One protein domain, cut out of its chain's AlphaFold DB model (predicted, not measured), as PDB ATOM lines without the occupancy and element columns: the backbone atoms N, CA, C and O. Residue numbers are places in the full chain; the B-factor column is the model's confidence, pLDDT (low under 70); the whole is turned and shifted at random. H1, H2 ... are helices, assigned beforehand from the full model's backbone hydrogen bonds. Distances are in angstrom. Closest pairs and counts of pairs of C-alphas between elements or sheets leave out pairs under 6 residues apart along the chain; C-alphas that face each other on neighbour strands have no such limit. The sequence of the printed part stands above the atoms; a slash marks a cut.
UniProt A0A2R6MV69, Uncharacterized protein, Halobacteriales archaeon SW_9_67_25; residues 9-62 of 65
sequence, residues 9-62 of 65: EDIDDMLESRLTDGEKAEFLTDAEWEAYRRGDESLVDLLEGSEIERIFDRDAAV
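Overview. This is residues 9 to 62 of the 65 residues of an uncharacterized protein of Halobacteriales archaeon SW_9_67_25 (UniProt A0A2R6MV69). Five short helices wind round in a loop with few contacts between them: H1, H2 and H3 make a wide turn that brings the little H4 back onto H1, and H5, the longest helix, then leads away from H4. H3 and the last residues of H5 lie at opposite ends of the longest axis. The printed part has 54 residues, with five named helices, H1 to H5 in chain order, and no named strand; its class is all helix. It is compact, with a radius of gyration of the C-alphas of 10.6 A and spans of 32 by 21 by 18 A.

Arrangement. Begin with H1, residues 9 to 18, which touches H4, residues 43 to 46; their closest C-alphas, of Asp 12 and Val 44, are 5.3 A apart. H1 only just touches H5, residues 49 to 60, with 3 pairs of C-alphas within 8 A, and H5 does so with residues 52 to 55 alone; the closest C-alphas, of Leu 15 and Ile 52, are 7.7 A apart. These two run the same way at a steep tilt of 50 degrees. Next come H2, residues 21 to 27, and H3, residues 30 to 38, close but not clearly touching, with the C-alphas of Ala 25 and Trp 33 closest at 6.6 A. H1 and H3 are apart. In H1, H2 and H3 each O i to N i+4 pair is within hydrogen-bond range; in H5 it is 6 of 8, and H4 is too short for such a pair.

Along the chain. Find C-alpha 9 at (-20.308, -49.946, 51.052); from there H1 runs 14.1 A. H2 spans 10.2 A, H3 12.3 A and H4 5.0 A. H5 runs 16.9 A to C-alpha 60 at (-7.436, -57.566, 35.890).

Size, cuts and confidence. Look at Arg 38 and Ala 61, whose C-alphas are the two farthest apart, 32.5 A. The printed part has no cut, and its four links are tight. Mean pLDDT of the printed part is 84.7, and residues 59 to 62 are under 70.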
ATOM      1  N   GLU A   9     -21.318 -50.875  50.529       82.69
ATOM      2  CA  GLU A   9     -20.308 -49.946  51.052       82.69
ATOM      3  C   GLU A   9     -18.883 -50.297  50.576       82.69
ATOM      4  O   GLU A   9     -18.168 -49.416  50.112       82.69
ATOM      5  N   ASP A  10     -18.481 -51.576  50.591       86.81
ATOM      6  CA  ASP A  10     -17.162 -52.010  50.090       86.81
ATOM      7  C   ASP A  10     -17.020 -51.810  48.573       86.81
ATOM      8  O   ASP A  10     -15.940 -51.489  48.070       86.81
ATOM      9  N   ILE A  11     -18.103 -52.032  47.823       85.38
ATOM     10  CA  ILE A  11     -18.112 -51.805  46.374       85.38
ATOM     11  C   ILE A  11     -17.951 -50.317  46.083       85.38
ATOM     12  O   ILE A  11     -17.182 -49.970  45.190       85.38
ATOM     13  N   ASP A  12     -18.648 -49.462  46.828       88.31
ATOM     14  CA  ASP A  12     -18.574 -48.011  46.676       88.31
ATOM     15  C   ASP A  12     -17.152 -47.500  46.928       88.31
ATOM     16  O   ASP A  12     -16.567 -46.875  46.046       88.31
ATOM     17  N   ASP A  13     -16.540 -47.887  48.051       87.75
ATOM     18  CA  ASP A  13     -15.156 -47.529  48.399       87.75
ATOM     19  C   ASP A  13     -14.165 -47.981  47.307       87.75
ATOM     20  O   ASP A  13     -13.270 -47.239  46.882       87.75
ATOM     21  N   MET A  14     -14.346 -49.195  46.773       87.25
ATOM     22  CA  MET A  14     -13.526 -49.690  45.666       87.25
ATOM     23  C   MET A  14     -13.755 -48.910  44.371       87.25
ATOM     24  O   MET A  14     -12.781 -48.590  43.690       87.25
ATOM     25  N   LEU A  15     -15.000 -48.590  44.018       88.62
ATOM     26  CA  LEU A  15     -15.324 -47.767  42.851       88.62
ATOM     27  C   LEU A  15     -14.723 -46.366  42.990       88.62
ATOM     28  O   LEU A  15     -14.159 -45.854  42.026       88.62
ATOM     29  N   GLU A  16     -14.772 -45.769  44.177       88.12
ATOM     30  CA  GLU A  16     -14.169 -44.469  44.462       88.12
ATOM     31  C   GLU A  16     -12.644 -44.492  44.372       88.12
ATOM     32  O   GLU A  16     -12.052 -43.532  43.878       88.12
ATOM     33  N   SER A  17     -12.012 -45.582  44.811       88.12
ATOM     34  CA  SER A  17     -10.566 -45.766  44.688       88.12
ATOM     35  C   SER A  17     -10.124 -46.089  43.256       88.12
ATOM     36  O   SER A  17      -8.971 -45.826  42.910       88.12
ATOM     37  N   ARG A  18     -10.992 -46.706  42.447       86.12
ATOM     38  CA  ARG A  18     -10.684 -47.193  41.089       86.12
ATOM     39  C   ARG A  18     -11.012 -46.177  40.001       86.12
ATOM     40  O   ARG A  18     -10.308 -46.127  38.996       86.12
ATOM     41  N   LEU A  19     -12.087 -45.413  40.172       87.25
ATOM     42  CA  LEU A  19     -12.535 -44.409  39.218       87.25
ATOM     43  C   LEU A  19     -12.052 -43.029  39.642       87.25
ATOM     44  O   LEU A  19     -12.327 -42.551  40.742       87.25
ATOM     45  N   THR A  20     -11.404 -42.332  38.720       87.25
ATOM     46  CA  THR A  20     -11.144 -40.902  38.891       87.25
ATOM     47  C   THR A  20     -12.416 -40.078  38.679       87.25
ATOM     48  O   THR A  20     -13.351 -40.522  38.017       87.25
ATOM     49  N   ASP A  21     -12.451 -38.839  39.186       83.88
ATOM     50  CA  ASP A  21     -13.557 -37.898  38.932       83.88
ATOM     51  C   ASP A  21     -13.888 -37.758  37.433       83.88
ATOM     52  O   ASP A  21     -15.048 -37.618  37.061       83.88
ATOM     53  N   GLY A  22     -12.874 -37.817  36.562       84.00
ATOM     54  CA  GLY A  22     -13.076 -37.752  35.114       84.00
ATOM     55  C   GLY A  22     -13.828 -38.965  34.570       84.00
ATOM     56  O   GLY A  22     -14.771 -38.802  33.810       84.00
ATOM     57  N   GLU A  23     -13.453 -40.165  35.009       86.00
ATOM     58  CA  GLU A  23     -14.087 -41.410  34.564       86.00
ATOM     59  C   GLU A  23     -15.485 -41.569  35.145       86.00
ATOM     60  O   GLU A  23     -16.405 -41.972  34.442       86.00
ATOM     61  N   LYS A  24     -15.679 -41.193  36.413       86.62
ATOM     62  CA  LYS A  24     -17.006 -41.153  37.029       86.62
ATOM     63  C   LYS A  24     -17.963 -40.283  36.194       86.62
ATOM     64  O   LYS A  24     -19.113 -40.659  36.049       86.62
ATOM     65  N   ALA A  25     -17.504 -39.190  35.575       84.88
ATOM     66  CA  ALA A  25     -18.326 -38.365  34.678       84.88
ATOM     67  C   ALA A  25     -18.564 -38.983  33.282       84.88
ATOM     68  O   ALA A  25     -19.410 -38.498  32.535       84.88
ATOM     69  N   GLU A  26     -17.814 -40.023  32.905       85.62
ATOM     70  CA  GLU A  26     -18.065 -40.810  31.690       85.62
ATOM     71  C   GLU A  26     -19.085 -41.930  31.928       85.62
ATOM     72  O   GLU A  26     -19.814 -42.291  31.005       85.62
ATOM     73  N   PHE A  27     -19.137 -42.470  33.150       85.81
ATOM     74  CA  PHE A  27     -20.110 -43.490  33.551       85.81
ATOM     75  C   PHE A  27     -21.425 -42.890  34.064       85.81
ATOM     76  O   PHE A  27     -22.490 -43.429  33.794       85.81
ATOM     77  N   LEU A  28     -21.362 -41.762  34.772       88.50
ATOM     78  CA  LEU A  28     -22.521 -41.090  35.352       88.50
ATOM     79  C   LEU A  28     -23.006 -39.964  34.441       88.50
ATOM     80  O   LEU A  28     -22.216 -39.188  33.899       88.50
ATOM     81  N   THR A  29     -24.319 -39.797  34.340       90.00
ATOM     82  CA  THR A  29     -24.910 -38.589  33.756       90.00
ATOM     83  C   THR A  29     -24.727 -37.380  34.678       90.00
ATOM     84  O   THR A  29     -24.496 -37.521  35.877       90.00
ATOM     85  N   ASP A  30     -24.904 -36.160  34.151       89.81
ATOM     86  CA  ASP A  30     -24.839 -34.924  34.953       89.81
ATOM     87  C   ASP A  30     -25.745 -34.957  36.201       89.81
ATOM     88  O   ASP A  30     -25.406 -34.377  37.233       89.81
ATOM     89  N   ALA A  31     -26.901 -35.627  36.116       89.81
ATOM     90  CA  ALA A  31     -27.845 -35.737  37.226       89.81
ATOM     91  C   ALA A  31     -27.338 -36.682  38.326       89.81
ATOM     92  O   ALA A  31     -27.386 -36.334  39.506       89.81
ATOM     93  N   GLU A  32     -26.821 -37.844  37.936       91.75
ATOM     94  CA  GLU A  32     -26.271 -38.861  38.840       91.75
ATOM     95  C   GLU A  32     -24.973 -38.367  39.480       91.75
ATOM     96  O   GLU A  32     -24.762 -38.504  40.682       91.75
ATOM     97  N   TRP A  33     -24.145 -37.672  38.700       89.44
ATOM     98  CA  TRP A  33     -22.964 -36.981  39.193       89.44
ATOM     99  C   TRP A  33     -23.299 -35.987  40.307       89.44
ATOM    100  O   TRP A  33     -22.611 -35.903  41.328       89.44
ATOM    101  N   GLU A  34     -24.358 -35.199  40.116       90.56
ATOM    102  CA  GLU A  34     -24.791 -34.236  41.119       90.56
ATOM    103  C   GLU A  34     -25.349 -34.925  42.373       90.56
ATOM    104  O   GLU A  34     -25.087 -34.449  43.479       90.56
ATOM    105  N   ALA A  35     -26.078 -36.034  42.218       90.75
ATOM    106  CA  ALA A  35     -26.579 -36.843  43.330       90.75
ATOM    107  C   ALA A  35     -25.432 -37.453  44.152       90.75
ATOM    108  O   ALA A  35     -25.399 -37.287  45.376       90.75
ATOM    109  N   TYR A  36     -24.432 -38.027  43.478       88.94
ATOM    110  CA  TYR A  36     -23.204 -38.525  44.095       88.94
ATOM    111  C   TYR A  36     -22.463 -37.423  44.853       88.94
ATOM    112  O   TYR A  36     -22.143 -37.563  46.032       88.94
ATOM    113  N   ARG A  37     -22.267 -36.254  44.229       86.75
ATOM    114  CA  ARG A  37     -21.556 -35.141  44.879       86.75
ATOM    115  C   ARG A  37     -22.328 -34.541  46.064       86.75
ATOM    116  O   ARG A  37     -21.726 -33.887  46.917       86.75
ATOM    117  N   ARG A  38     -23.651 -34.717  46.109       89.94
ATOM    118  CA  ARG A  38     -24.499 -34.355  47.256       89.94
ATOM    119  C   ARG A  38     -24.472 -35.403  48.373       89.94
ATOM    120  O   ARG A  38     -24.841 -35.060  49.494       89.94
ATOM    121  N   GLY A  39     -24.010 -36.622  48.088       86.00
ATOM    122  CA  GLY A  39     -24.082 -37.765  48.997       86.00
ATOM    123  C   GLY A  39     -25.505 -38.307  49.162       86.00
ATOM    124  O   GLY A  39     -25.803 -38.905  50.192       86.00
ATOM    125  N   ASP A  40     -26.392 -38.039  48.196       89.75
ATOM    126  CA  ASP A  40     -27.746 -38.610  48.154       89.75
ATOM    127  C   ASP A  40     -27.707 -40.069  47.659       89.75
ATOM    128  O   ASP A  40     -28.467 -40.898  48.151       89.75
ATOM    129  N   GLU A  41     -26.811 -40.377  46.711       89.56
ATOM    130  CA  GLU A  41     -26.656 -41.701  46.095       89.56
ATOM    131  C   GLU A  41     -25.169 -42.078  45.988       89.56
ATOM    132  O   GLU A  41     -24.319 -41.225  45.730       89.56
ATOM    133  N   SER A  42     -24.856 -43.358  46.191       89.12
ATOM    134  CA  SER A  42     -23.503 -43.921  46.067       89.12
ATOM    135  C   SER A  42     -23.248 -44.431  44.645       89.12
ATOM    136  O   SER A  42     -24.188 -44.751  43.919       89.12
ATOM    137  N   LEU A  43     -21.984 -44.572  44.237       88.69
ATOM    138  CA  LEU A  43     -21.616 -45.120  42.924       88.69
ATOM    139  C   LEU A  43     -22.196 -46.519  42.713       88.69
ATOM    140  O   LEU A  43     -22.600 -46.838  41.604       88.69
ATOM    141  N   VAL A  44     -22.277 -47.338  43.763       88.38
ATOM    142  CA  VAL A  44     -22.909 -48.669  43.689       88.38
ATOM    143  C   VAL A  44     -24.423 -48.623  43.423       88.38
ATOM    144  O   VAL A  44     -24.977 -49.596  42.915       88.38
ATOM    145  N   ASP A  45     -25.092 -47.522  43.777       88.88
ATOM    146  CA  ASP A  45     -26.530 -47.313  43.547       88.88
ATOM    147  C   ASP A  45     -26.784 -46.709  42.156       88.88
ATOM    148  O   ASP A  45     -27.767 -47.039  41.497       88.88
ATOM    149  N   LEU A  46     -25.858 -45.859  41.696       89.88
ATOM    150  CA  LEU A  46     -25.928 -45.172  40.406       89.88
ATOM    151  C   LEU A  46     -25.451 -46.039  39.233       89.88
ATOM    152  O   LEU A  46     -25.982 -45.931  38.133       89.88
ATOM    153  N   LEU A  47     -24.446 -46.890  39.447       87.94
ATOM    154  CA  LEU A  47     -23.882 -47.746  38.405       87.94
ATOM    155  C   LEU A  47     -24.610 -49.084  38.331       87.94
ATOM    156  O   LEU A  47     -24.881 -49.737  39.342       87.94
ATOM    157  N   GLU A  48     -24.843 -49.566  37.113       86.44
ATOM    158  CA  GLU A  48     -25.390 -50.902  36.935       86.44
ATOM    159  C   GLU A  48     -24.342 -51.974  37.259       86.44
ATOM    160  O   GLU A  48     -23.145 -51.821  37.005       86.44
ATOM    161  N   GLY A  49     -24.794 -53.135  37.743       83.88
ATOM    162  CA  GLY A  49     -23.898 -54.246  38.089       83.88
ATOM    163  C   GLY A  49     -22.941 -54.645  36.956       83.88
ATOM    164  O   GLY A  49     -21.782 -54.941  37.217       83.88
ATOM    165  N   SER A  50     -23.379 -54.563  35.696       85.25
ATOM    166  CA  SER A  50     -22.528 -54.821  34.529       85.25
ATOM    167  C   SER A  50     -21.439 -53.769  34.299       85.25
ATOM    168  O   SER A  50     -20.385 -54.088  33.752       85.25
ATOM    169  N   GLU A  51     -21.682 -52.515  34.677       87.56
ATOM    170  CA  GLU A  51     -20.689 -51.440  34.592       87.56
ATOM    171  C   GLU A  51     -19.655 -51.592  35.698       87.56
ATOM    172  O   GLU A  51     -18.457 -51.543  35.428       87.56
ATOM    173  N   ILE A  52     -20.122 -51.890  36.912       86.69
ATOM    174  CA  ILE A  52     -19.278 -52.234  38.054       86.69
ATOM    175  C   ILE A  52     -18.378 -53.412  37.672       86.69
ATOM    176  O   ILE A  52     -17.159 -53.280  37.697       86.69
ATOM    177  N   GLU A  53     -18.940 -54.530  37.204       84.50
ATOM    178  CA  GLU A  53     -18.156 -55.688  36.753       84.50
ATOM    179  C   GLU A  53     -17.100 -55.305  35.709       84.50
ATOM    180  O   GLU A  53     -15.968 -55.768  35.791       84.50
ATOM    181  N   ARG A  54     -17.417 -54.403  34.773       83.88
ATOM    182  CA  ARG A  54     -16.468 -53.930  33.758       83.88
ATOM    183  C   ARG A  54     -15.322 -53.106  34.340       83.88
ATOM    184  O   ARG A  54     -14.196 -53.212  33.861       83.88
ATOM    185  N   ILE A  55     -15.594 -52.276  35.344       85.06
ATOM    186  CA  ILE A  55     -14.581 -51.469  36.038       85.06
ATOM    187  C   ILE A  55     -13.629 -52.381  36.816       85.06
ATOM    188  O   ILE A  55     -12.417 -52.174  36.789       85.06
ATOM    189  N   PHE A  56     -14.169 -53.419  37.457       81.50
ATOM    190  CA  PHE A  56     -13.385 -54.436  38.156       81.50
ATOM    191  C   PHE A  56     -12.591 -55.338  37.197       81.50
ATOM    192  O   PHE A  56     -11.444 -55.666  37.487       81.50
ATOM    193  N   ASP A  57     -13.159 -55.707  36.047       81.56
ATOM    194  CA  ASP A  57     -12.503 -56.534  35.024       81.56
ATOM    195  C   ASP A  57     -11.374 -55.782  34.299       81.56
ATOM    196  O   ASP A  57     -10.318 -56.351  34.026       81.56
ATOM    197  N   ARG A  58     -11.535 -54.469  34.072       73.12
ATOM    198  CA  ARG A  58     -10.493 -53.604  33.489       73.12
ATOM    199  C   ARG A  58      -9.188 -53.631  34.291       73.12
ATOM    200  O   ARG A  58      -8.120 -53.547  33.695       73.12
ATOM    201  N   ASP A  59      -9.282 -53.750  35.613       61.03
ATOM    202  CA  ASP A  59      -8.145 -53.836  36.538       61.03
ATOM    203  C   ASP A  59      -7.369 -55.156  36.365       61.03
ATOM    204  O   ASP A  59      -6.143 -55.171  36.360       61.03
ATOM    205  N   ALA A  60      -8.070 -56.266  36.111       57.53
ATOM    206  CA  ALA A  60      -7.436 -57.566  35.890       57.53
ATOM    207  C   ALA A  60      -6.596 -57.618  34.600       57.53
ATOM    208  O   ALA A  60      -5.699 -58.449  34.487       57.53
ATOM    209  N   ALA A  61      -6.870 -56.732  33.636       56.16
ATOM    210  CA  ALA A  61      -6.170 -56.673  32.357       56.16
ATOM    211  C   ALA A  61      -4.940 -55.739  32.344       56.16
ATOM    212  O   ALA A  61      -4.195 -55.755  31.366       56.16
ATOM    213  N   VAL A  62      -4.719 -54.918  33.383       54.97
ATOM    214  CA  VAL A  62      -3.597 -53.951  33.444       54.97
ATOM    215  C   VAL A  62      -2.385 -54.435  34.255       54.97
ATOM    216  O   VAL A  62      -1.358 -53.763  34.250       54.97
TER     217      VAL A  62